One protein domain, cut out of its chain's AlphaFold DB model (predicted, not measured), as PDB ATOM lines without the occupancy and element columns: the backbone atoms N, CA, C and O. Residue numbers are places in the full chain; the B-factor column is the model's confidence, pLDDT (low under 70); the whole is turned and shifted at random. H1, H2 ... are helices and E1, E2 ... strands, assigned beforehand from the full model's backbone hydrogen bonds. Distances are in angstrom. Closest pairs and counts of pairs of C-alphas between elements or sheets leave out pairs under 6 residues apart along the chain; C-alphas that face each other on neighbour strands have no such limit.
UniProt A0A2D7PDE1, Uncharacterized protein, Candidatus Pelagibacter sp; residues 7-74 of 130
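What this domain is: This is residues 7 to 74 of the 130 residues of an uncharacterized protein of Candidatus Pelagibacter sp (UniProt A0A2D7PDE1). A small sheet of three strands, E1, E2 and E3, has the helix H1 running across one face, and the second helix, H2, sits out past the E3 edge on the same side as H1, close to H1. Between E3 and H2 a long link, residues 51 to 64, loops away from the sheet and returns beside E3, with residues 59 to 60 paired with residues 49 to 50. The printed part has 68 residues with two named helices and three named strands, in the order H1, E1, E2, E3, H2; the sheet runs E1, E2, E3, is antiparallel throughout, and the class is mixed, helices and strands. It is compact, with a radius of gyration of the C-alphas of 11.5 A, and rounded, spanning 29 by 26 by 25 A.

Where its parts are: In the sheet, E1 is residues 27 to 32, 17.1 A from first to last C-alpha, beginning at C-alpha 27 (-17.523, -0.344, -20.474). E2 is residues 35 to 40, 16.9 A, and E3 is residues 46 to 50, 13.9 A. H1, residues 7 to 15, measures 12.3 A and begins at C-alpha 7 (-11.620, 12.093, -20.279). H2, residues 65 to 72, measures 11.0 A and ends at C-alpha 72 (-15.223, 22.082, -11.358).

How they stand to each other: E1, E2 and E3 form a meander, each strand the antiparallel neighbour of the one before, and E1 and E3 are its edge strands. The hairpin of E1 and E2 has directions 166 degrees apart, with N 30 and O 37 at 2.9 A and N 39 and O 28 at 2.8 A, within hydrogen-bond range. The hairpin of E2 and E3 stands at 155 degrees, with N 49 and O 36 at 2.8 A. Residues 20 to 21 pair antiparallel with residues 30 to 31 of E1. H1 is on the sheet at a height of 9.0 A, over E1 and, only just, with 3 of its C-alphas, over E2. It runs across the strands, at 65 degrees to E1 on the local plane; the closest C-alphas of H1 and E1 are those of Ala 13 and Tyr 30, 6.3 A apart. H2 is close to H1 but not clearly touching, its nearest C-alphas those of Val 9 and Phe 69, 6.8 A apart. Their lines stand at a steep tilt of 69 degrees, only just short of about perpendicular, and run the same way. H2 is only just not on the sheet, with 4 pairs of C-alphas within 10 A, and is apart from E1 and E2. Each O i to N i+4 pair of H1 is within hydrogen-bond range, and 3 of 4 in H2.

The domain as a whole: The C-alphas farthest apart, those of Gly 25 and Glu 71, are 30.6 A apart. The printed part has no cut. The links from H1 to E1 and from E3 to H2 are long; those from E1 to E2 and from E2 to E3 are tight. The mean pLDDT of the printed part is 91.3, and residues 51 to 56 are under 70.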
ATOM      1  N   GLN A   7     -12.567  13.147 -20.641       97.69
ATOM      2  CA  GLN A   7     -11.620  12.093 -20.279       97.69
ATOM      3  C   GLN A   7     -10.857  12.447 -18.994       97.69
ATOM      4  O   GLN A   7     -10.630  11.576 -18.153       97.69
ATOM      5  N   GLU A   8     -10.523  13.723 -18.784       97.88
ATOM      6  CA  GLU A   8      -9.960  14.202 -17.517       97.88
ATOM      7  C   GLU A   8     -10.953  14.048 -16.355       97.88
ATOM      8  O   GLU A   8     -10.574  13.566 -15.285       97.88
ATOM      9  N   VAL A   9     -12.235  14.374 -16.567       97.88
ATOM     10  CA  VAL A   9     -13.300  14.173 -15.564       97.88
ATOM     11  C   VAL A   9     -13.451  12.687 -15.221       97.88
ATOM     12  O   VAL A   9     -13.513  12.320 -14.047       97.88
ATOM     13  N   PHE A  10     -13.444  11.816 -16.229       98.00
ATOM     14  CA  PHE A  10     -13.504  10.367 -16.054       98.00
ATOM     15  C   PHE A  10     -12.306   9.832 -15.266       98.00
ATOM     16  O   PHE A  10     -12.469   9.057 -14.323       98.00
ATOM     17  N   ASN A  11     -11.099  10.304 -15.581       97.25
ATOM     18  CA  ASN A  11      -9.891   9.929 -14.849       97.25
ATOM     19  C   ASN A  11      -9.938  10.394 -13.387       97.25
ATOM     20  O   ASN A  11      -9.468   9.675 -12.504       97.25
ATOM     21  N   GLN A  12     -10.527  11.558 -13.098       97.19
ATOM     22  CA  GLN A  12     -10.765  11.976 -11.714       97.19
ATOM     23  C   GLN A  12     -11.724  11.021 -10.999       97.19
ATOM     24  O   GLN A  12     -11.438  10.624  -9.873       97.19
ATOM     25  N   ALA A  13     -12.823  10.615 -11.641       97.19
ATOM     26  CA  ALA A  13     -13.769   9.661 -11.062       97.19
ATOM     27  C   ALA A  13     -13.110   8.308 -10.756       97.19
ATOM     28  O   ALA A  13     -13.282   7.785  -9.655       97.19
ATOM     29  N   LYS A  14     -12.299   7.798 -11.689       96.56
ATOM     30  CA  LYS A  14     -11.548   6.545 -11.554       96.56
ATOM     31  C   LYS A  14     -10.573   6.542 -10.375       96.56
ATOM     32  O   LYS A  14     -10.465   5.546  -9.669       96.56
ATOM     33  N   ASN A  15      -9.859   7.646 -10.169       95.62
ATOM     34  CA  ASN A  15      -8.804   7.740  -9.155       95.62
ATOM     35  C   ASN A  15      -9.296   8.305  -7.810       95.62
ATOM     36  O   ASN A  15      -8.525   8.404  -6.854       95.62
ATOM     37  N   MET A  16     -10.563   8.712  -7.716       93.31
ATOM     38  CA  MET A  16     -11.114   9.325  -6.514       93.31
ATOM     39  C   MET A  16     -11.500   8.278  -5.463       93.31
ATOM     40  O   MET A  16     -12.350   7.415  -5.679       93.31
ATOM     41  N   GLN A  17     -10.967   8.443  -4.253       88.50
ATOM     42  CA  GLN A  17     -11.409   7.678  -3.092       88.50
ATOM     43  C   GLN A  17     -12.888   7.960  -2.773       88.50
ATOM     44  O   GLN A  17     -13.305   9.115  -2.649       88.50
ATOM     45  N   GLY A  18     -13.669   6.895  -2.592       86.81
ATOM     46  CA  GLY A  18     -15.103   6.968  -2.298       86.81
ATOM     47  C   GLY A  18     -16.007   6.865  -3.529       86.81
ATOM     48  O   GLY A  18     -17.224   6.804  -3.358       86.81
ATOM     49  N   CYS A  19     -15.442   6.807  -4.739       93.19
ATOM     50  CA  CYS A  19     -16.167   6.315  -5.905       93.19
ATOM     51  C   CYS A  19     -16.360   4.797  -5.806       93.19
ATOM     52  O   CYS A  19     -15.460   4.067  -5.391       93.19
ATOM     53  N   ILE A  20     -17.534   4.324  -6.208       94.19
ATOM     54  CA  ILE A  20     -17.835   2.901  -6.380       94.19
ATOM     55  C   ILE A  20     -17.560   2.551  -7.842       94.19
ATOM     56  O   ILE A  20     -18.088   3.226  -8.723       94.19
ATOM     57  N   ASN A  21     -16.751   1.523  -8.091       95.44
ATOM     58  CA  ASN A  21     -16.522   0.974  -9.429       95.44
ATOM     59  C   ASN A  21     -17.689   0.044  -9.812       95.44
ATOM     60  O   ASN A  21     -18.135  -0.761  -8.994       95.44
ATOM     61  N   LEU A  22     -18.188   0.200 -11.037       93.25
ATOM     62  CA  LEU A  22     -19.249  -0.596 -11.652       93.25
ATOM     63  C   LEU A  22     -18.878  -0.995 -13.086       93.25
ATOM     64  O   LEU A  22     -19.730  -0.980 -13.974       93.25
ATOM     65  N   ASP A  23     -17.605  -1.288 -13.325       93.25
ATOM     66  CA  ASP A  23     -17.135  -1.753 -14.624       93.25
ATOM     67  C   ASP A  23     -17.917  -3.005 -15.057       93.25
ATOM     68  O   ASP A  23     -18.293  -3.857 -14.243       93.25
ATOM     69  N   GLY A  24     -18.182  -3.103 -16.355       90.56
ATOM     70  CA  GLY A  24     -18.912  -4.207 -16.963       90.56
ATOM     71  C   GLY A  24     -18.224  -4.702 -18.228       90.56
ATOM     72  O   GLY A  24     -17.142  -4.253 -18.598       90.56
ATOM     73  N   GLY A  25     -18.852  -5.656 -18.914       93.69
ATOM     74  CA  GLY A  25     -18.354  -6.099 -20.215       93.69
ATOM     75  C   GLY A  25     -18.462  -4.975 -21.246       93.69
ATOM     76  O   GLY A  25     -19.573  -4.629 -21.637       93.69
ATOM     77  N   GLY A  26     -17.320  -4.436 -21.683       94.44
ATOM     78  CA  GLY A  26     -17.226  -3.425 -22.743       94.44
ATOM     79  C   GLY A  26     -17.418  -1.976 -22.291       94.44
ATOM     80  O   GLY A  26     -17.516  -1.096 -23.140       94.44
ATOM     81  N   TYR A  27     -17.490  -1.709 -20.985       96.75
ATOM     82  CA  TYR A  27     -17.523  -0.344 -20.474       96.75
ATOM     83  C   TYR A  27     -16.944  -0.248 -19.064       96.75
ATOM     84  O   TYR A  27     -17.012  -1.180 -18.259       96.75
ATOM     85  N   GLN A  28     -16.475   0.947 -18.726       97.56
ATOM     86  CA  GLN A  28     -16.051   1.312 -17.381       97.56
ATOM     87  C   GLN A  28     -17.036   2.294 -16.757       97.56
ATOM     88  O   GLN A  28     -17.548   3.180 -17.444       97.56
ATOM     89  N   ALA A  29     -17.306   2.177 -15.457       96.88
ATOM     90  CA  ALA A  29     -18.241   3.074 -14.785       96.88
ATOM     91  C   ALA A  29     -17.905   3.324 -13.316       96.88
ATOM     92  O   ALA A  29     -17.472   2.440 -12.582       96.88
ATOM     93  N   TYR A  30     -18.184   4.548 -12.869       97.12
ATOM     94  CA  TYR A  30     -17.940   4.993 -11.502       97.12
ATOM     95  C   TYR A  30     -19.147   5.753 -10.957       97.12
ATOM     96  O   TYR A  30     -19.762   6.553 -11.664       97.12
ATOM     97  N   ILE A  31     -19.477   5.527  -9.685       95.38
ATOM     98  CA  ILE A  31     -20.548   6.237  -8.977       95.38
ATOM     99  C   ILE A  31     -20.001   7.000  -7.783       95.38
ATOM    100  O   ILE A  31     -19.298   6.440  -6.944       95.38
ATOM    101  N   TYR A  32     -20.434   8.251  -7.642       94.81
ATOM    102  CA  TYR A  32     -20.231   9.040  -6.435       94.81
ATOM    103  C   TYR A  32     -21.513   9.785  -6.058       94.81
ATOM    104  O   TYR A  32     -22.146  10.416  -6.898       94.81
ATOM    105  N   LEU A  33     -21.939   9.669  -4.793       91.88
ATOM    106  CA  LEU A  33     -23.185  10.266  -4.271       91.88
ATOM    107  C   LEU A  33     -24.430   9.996  -5.144       91.88
ATOM    108  O   LEU A  33     -25.365  10.795  -5.201       91.88
ATOM    109  N   GLY A  34     -24.449   8.839  -5.808       90.00
ATOM    110  CA  GLY A  34     -25.519   8.424  -6.706       90.00
ATOM    111  C   GLY A  34     -25.379   8.923  -8.143       90.00
ATOM    112  O   GLY A  34     -26.069   8.373  -8.982       90.00
ATOM    113  N   VAL A  35     -24.500   9.875  -8.467       93.81
ATOM    114  CA  VAL A  35     -24.220  10.291  -9.856       93.81
ATOM    115  C   VAL A  35     -23.260   9.288 -10.494       93.81
ATOM    116  O   VAL A  35     -22.254   8.935  -9.876       93.81
ATOM    117  N   LYS A  36     -23.578   8.818 -11.705       95.19
ATOM    118  CA  LYS A  36     -22.780   7.828 -12.447       95.19
ATOM    119  C   LYS A  36     -22.059   8.503 -13.606       95.19
ATOM    120  O   LYS A  36     -22.656   9.325 -14.286       95.19
ATOM    121  N   ILE A  37     -20.825   8.108 -13.874       97.44
ATOM    122  CA  ILE A  37     -20.136   8.369 -15.138       97.44
ATOM    123  C   ILE A  37     -19.714   7.038 -15.739       97.44
ATOM    124  O   ILE A  37     -19.244   6.167 -15.007       97.44
ATOM    125  N   SER A  38     -19.908   6.861 -17.042       97.31
ATOM    126  CA  SER A  38     -19.409   5.692 -17.765       97.31
ATOM    127  C   SER A  38     -18.624   6.088 -18.996       97.31
ATOM    128  O   SER A  38     -18.819   7.179 -19.529       97.31
ATOM    129  N   ARG A  39     -17.764   5.175 -19.432       98.06
ATOM    130  CA  ARG A  39     -17.041   5.236 -20.689       98.06
ATOM    131  C   ARG A  39     -17.185   3.905 -21.409       98.06
ATOM    132  O   ARG A  39     -16.901   2.875 -20.801       98.06
ATOM    133  N   ASP A  40     -17.621   3.938 -22.657       97.75
ATOM    134  CA  ASP A  40     -17.623   2.758 -23.524       97.75
ATOM    135  C   ASP A  40     -16.189   2.420 -23.962       97.75
ATOM    136  O   ASP A  40     -15.415   3.316 -24.298       97.75
ATOM    137  N   ASP A  41     -15.807   1.144 -23.926       95.62
ATOM    138  CA  ASP A  41     -14.429   0.738 -24.229       95.62
ATOM    139  C   ASP A  41     -14.118   0.752 -25.736       95.62
ATOM    140  O   ASP A  41     -12.947   0.800 -26.108       95.62
ATOM    141  N   LEU A  42     -15.138   0.699 -26.603       96.12
ATOM    142  CA  LEU A  42     -14.974   0.690 -28.057       96.12
ATOM    143  C   LEU A  42     -15.028   2.102 -28.645       96.12
ATOM    144  O   LEU A  42     -14.193   2.451 -29.476       96.12
ATOM    145  N   THR A  43     -16.029   2.893 -28.259       97.12
ATOM    146  CA  THR A  43     -16.244   4.242 -28.809       97.12
ATOM    147  C   THR A  43     -15.523   5.329 -28.020       97.12
ATOM    148  O   THR A  43     -15.430   6.457 -28.499       97.12
ATOM    149  N   GLU A  44     -15.047   5.006 -26.814       96.06
ATOM    150  CA  GLU A  44     -14.520   5.957 -25.828       96.06
ATOM    151  C   GLU A  44     -15.534   7.038 -25.407       96.06
ATOM    152  O   GLU A  44     -15.172   8.021 -24.754       96.06
ATOM    153  N   GLU A  45     -16.818   6.864 -25.739       97.31
ATOM    154  CA  GLU A  45     -17.867   7.825 -25.412       97.31
ATOM    155  C   GLU A  45     -18.078   7.891 -23.899       97.31
ATOM    156  O   GLU A  45     -18.261   6.870 -23.235       97.31
ATOM    157  N   ILE A  46     -18.074   9.113 -23.357       97.94
ATOM    158  CA  ILE A  46     -18.251   9.374 -21.929       97.94
ATOM    159  C   ILE A  46     -19.614  10.002 -21.685       97.94
ATOM    160  O   ILE A  46     -19.903  11.084 -22.195       97.94
ATOM    161  N   ILE A  47     -20.407   9.361 -20.827       97.31
ATOM    162  CA  ILE A  47     -21.763   9.795 -20.490       97.31
ATOM    163  C   ILE A  47     -21.908   9.905 -18.973       97.31
ATOM    164  O   ILE A  47     -21.476   9.025 -18.218       97.31
ATOM    165  N   ILE A  48     -22.528  10.992 -18.515       96.69
ATOM    166  CA  ILE A  48     -22.818  11.235 -17.099       96.69
ATOM    167  C   ILE A  48     -24.321  11.110 -16.864       96.69
ATOM    168  O   ILE A  48     -25.133  11.660 -17.601       96.69
ATOM    169  N   TYR A  49     -24.700  10.416 -15.795       94.00
ATOM    170  CA  TYR A  49     -26.083  10.093 -15.486       94.00
ATOM    171  C   TYR A  49     -26.487  10.507 -14.072       94.00
ATOM    172  O   TYR A  49     -25.732  10.359 -13.104       94.00
ATOM    173  N   ASP A  50     -27.750  10.903 -13.947       84.94
ATOM    174  CA  ASP A  50     -28.422  11.219 -12.696       84.94
ATOM    175  C   ASP A  50     -29.617  10.277 -12.463       84.94
ATOM    176  O   ASP A  50     -30.568  10.276 -13.251       84.94
ATOM    177  N   PRO A  51     -29.630   9.495 -11.370       67.56
ATOM    178  CA  PRO A  51     -30.718   8.570 -11.086       67.56
ATOM    179  C   PRO A  51     -31.968   9.268 -10.546       67.56
ATOM    180  O   PRO A  51     -32.964   8.609 -10.310       67.56
ATOM    181  N   GLN A  52     -31.954  10.578 -10.274       63.41
ATOM    182  CA  GLN A  52     -33.121  11.243  -9.677       63.41
ATOM    183  C   GLN A  52     -34.155  11.730 -10.696       63.41
ATOM    184  O   GLN A  52     -35.252  12.109 -10.290       63.41
ATOM    185  N   LYS A  53     -33.852  11.676 -11.999       59.16
ATOM    186  CA  LYS A  53     -34.830  11.978 -13.058       59.16
ATOM    187  C   LYS A  53     -35.784  10.823 -13.367       59.16
ATOM    188  O   LYS A  53     -36.827  11.052 -13.967       59.16
ATOM    189  N   SER A  54     -35.459   9.602 -12.946       53.88
ATOM    190  CA  SER A  54     -36.308   8.420 -13.119       53.88
ATOM    191  C   SER A  54     -36.202   7.521 -11.893       53.88
ATOM    192  O   SER A  54     -35.118   7.256 -11.398       53.88
ATOM    193  N   ILE A  55     -37.336   7.017 -11.405       58.12
ATOM    194  CA  ILE A  55     -37.392   6.142 -10.222       58.12
ATOM    195  C   ILE A  55     -36.658   4.809 -10.471       58.12
ATOM    196  O   ILE A  55     -36.174   4.195  -9.523       58.12
ATOM    197  N   ASN A  56     -36.551   4.382 -11.734       62.97
ATOM    198  CA  ASN A  56     -36.134   3.024 -12.089       62.97
ATOM    199  C   ASN A  56     -34.792   2.946 -12.829       62.97
ATOM    200  O   ASN A  56     -34.238   1.855 -12.936       62.97
ATOM    201  N   TYR A  57     -34.272   4.051 -13.374       73.44
ATOM    202  CA  TYR A  57     -33.055   4.012 -14.189       73.44
ATOM    203  C   TYR A  57     -32.281   5.331 -14.204       73.44
ATOM    204  O   TYR A  57     -32.817   6.415 -13.998       73.44
ATOM    205  N   TYR A  58     -30.986   5.212 -14.481       80.31
ATOM    206  CA  TYR A  58     -30.087   6.331 -14.720       80.31
ATOM    207  C   TYR A  58     -30.435   7.012 -16.044       80.31
ATOM    208  O   TYR A  58     -30.431   6.364 -17.088       80.31
ATOM    209  N   VAL A  59     -30.714   8.315 -16.000       88.38
ATOM    210  CA  VAL A  59     -30.927   9.145 -17.192       88.38
ATOM    211  C   VAL A  59     -29.711  10.035 -17.369       88.38
ATOM    212  O   VAL A  59     -29.151  10.502 -16.376       88.38
ATOM    213  N   GLU A  60     -29.289  10.250 -18.612       93.62
ATOM    214  CA  GLU A  60     -28.226  11.204 -18.906       93.62
ATOM    215  C   GLU A  60     -28.575  12.595 -18.348       93.62
ATOM    216  O   GLU A  60     -29.740  13.015 -18.332       93.62
ATOM    217  N   ILE A  61     -27.567  13.294 -17.829       92.31
ATOM    218  CA  ILE A  61     -27.736  14.672 -17.368       92.31
ATOM    219  C   ILE A  61     -28.061  15.605 -18.541       92.31
ATOM    220  O   ILE A  61     -27.822  15.291 -19.704       92.31
ATOM    221  N   GLU A  62     -28.615  16.782 -18.246       91.00
ATOM    222  CA  GLU A  62     -28.785  17.794 -19.292       91.00
ATOM    223  C   GLU A  62     -27.426  18.252 -19.840       91.00
ATOM    224  O   GLU A  62     -26.415  18.266 -19.134       91.00
ATOM    225  N   LYS A  63     -27.405  18.612 -21.130       88.88
ATOM    226  CA  LYS A  63     -26.173  18.971 -21.850       88.88
ATOM    227  C   LYS A  63     -25.452  20.172 -21.235       88.88
ATOM    228  O   LYS A  63     -24.228  20.234 -21.266       88.88
ATOM    229  N   ASP A  64     -26.194  21.117 -20.674       89.12
ATOM    230  CA  ASP A  64     -25.662  22.296 -19.991       89.12
ATOM    231  C   ASP A  64     -24.877  21.924 -18.723       89.12
ATOM    232  O   ASP A  64     -23.823  22.506 -18.457       89.12
ATOM    233  N   LEU A  65     -25.305  20.891 -17.991       92.38
ATOM    234  CA  LEU A  65     -24.630  20.427 -16.779       92.38
ATOM    235  C   LEU A  65     -23.245  19.837 -17.055       92.38
ATOM    236  O   LEU A  65     -22.406  19.857 -16.157       92.38
ATOM    237  N   TYR A  66     -22.944  19.376 -18.272       95.56
ATOM    238  CA  TYR A  66     -21.585  18.935 -18.619       95.56
ATOM    239  C   TYR A  66     -20.549  20.055 -18.443       95.56
ATOM    240  O   TYR A  66     -19.420  19.788 -18.028       95.56
ATOM    241  N   SER A  67     -20.932  21.317 -18.674       95.44
ATOM    242  CA  SER A  67     -20.043  22.465 -18.455       95.44
ATOM    243  C   SER A  67     -19.608  22.597 -16.991       95.44
ATOM    244  O   SER A  67     -18.446  22.902 -16.726       95.44
ATOM    245  N   LEU A  68     -20.484  22.250 -16.040       95.62
ATOM    246  CA  LEU A  68     -20.174  22.241 -14.611       95.62
ATOM    247  C   LEU A  68     -19.063  21.237 -14.278       95.62
ATOM    248  O   LEU A  68     -18.179  21.530 -13.472       95.62
ATOM    249  N   PHE A  69     -19.084  20.060 -14.909       97.06
ATOM    250  CA  PHE A  69     -18.044  19.044 -14.738       97.06
ATOM    251  C   PHE A  69     -16.708  19.488 -15.327       97.06
ATOM    252  O   PHE A  69     -15.669  19.252 -14.716       97.06
ATOM    253  N   LEU A  70     -16.726  20.172 -16.471       97.25
ATOM    254  CA  LEU A  70     -15.514  20.743 -17.053       97.25
ATOM    255  C   LEU A  70     -14.961  21.891 -16.198       97.25
ATOM    256  O   LEU A  70     -13.755  22.012 -16.026       97.25
ATOM    257  N   GLU A  71     -15.814  22.722 -15.605       96.56
ATOM    258  CA  GLU A  71     -15.373  23.838 -14.766       96.56
ATOM    259  C   GLU A  71     -14.806  23.370 -13.418       96.56
ATOM    260  O   GLU A  71     -13.760  23.848 -12.969       96.56
ATOM    261  N   LYS A  72     -15.492  22.430 -12.760       95.25
ATOM    262  CA  LYS A  72     -15.223  22.082 -11.358       95.25
ATOM    263  C   LYS A  72     -14.483  20.762 -11.180       95.25
ATOM    264  O   LYS A  72     -13.804  20.587 -10.164       95.25
ATOM    265  N   GLY A  73     -14.549  19.879 -12.169       96.69
ATOM    266  CA  GLY A  73     -14.111  18.495 -12.066       96.69
ATOM    267  C   GLY A  73     -15.186  17.595 -11.458       96.69
ATOM    268  O   GLY A  73     -16.253  18.051 -11.044       96.69
ATOM    269  N   TRP A  74     -14.895  16.295 -11.390       96.25
ATOM    270  CA  TRP A  74     -15.862  15.263 -11.010       96.25
ATOM    271  C   TRP A  74     -16.461  15.492  -9.619       96.25
ATOM    272  O   TRP A  74     -17.667  15.665  -9.461       96.25
TER     273      TRP A  74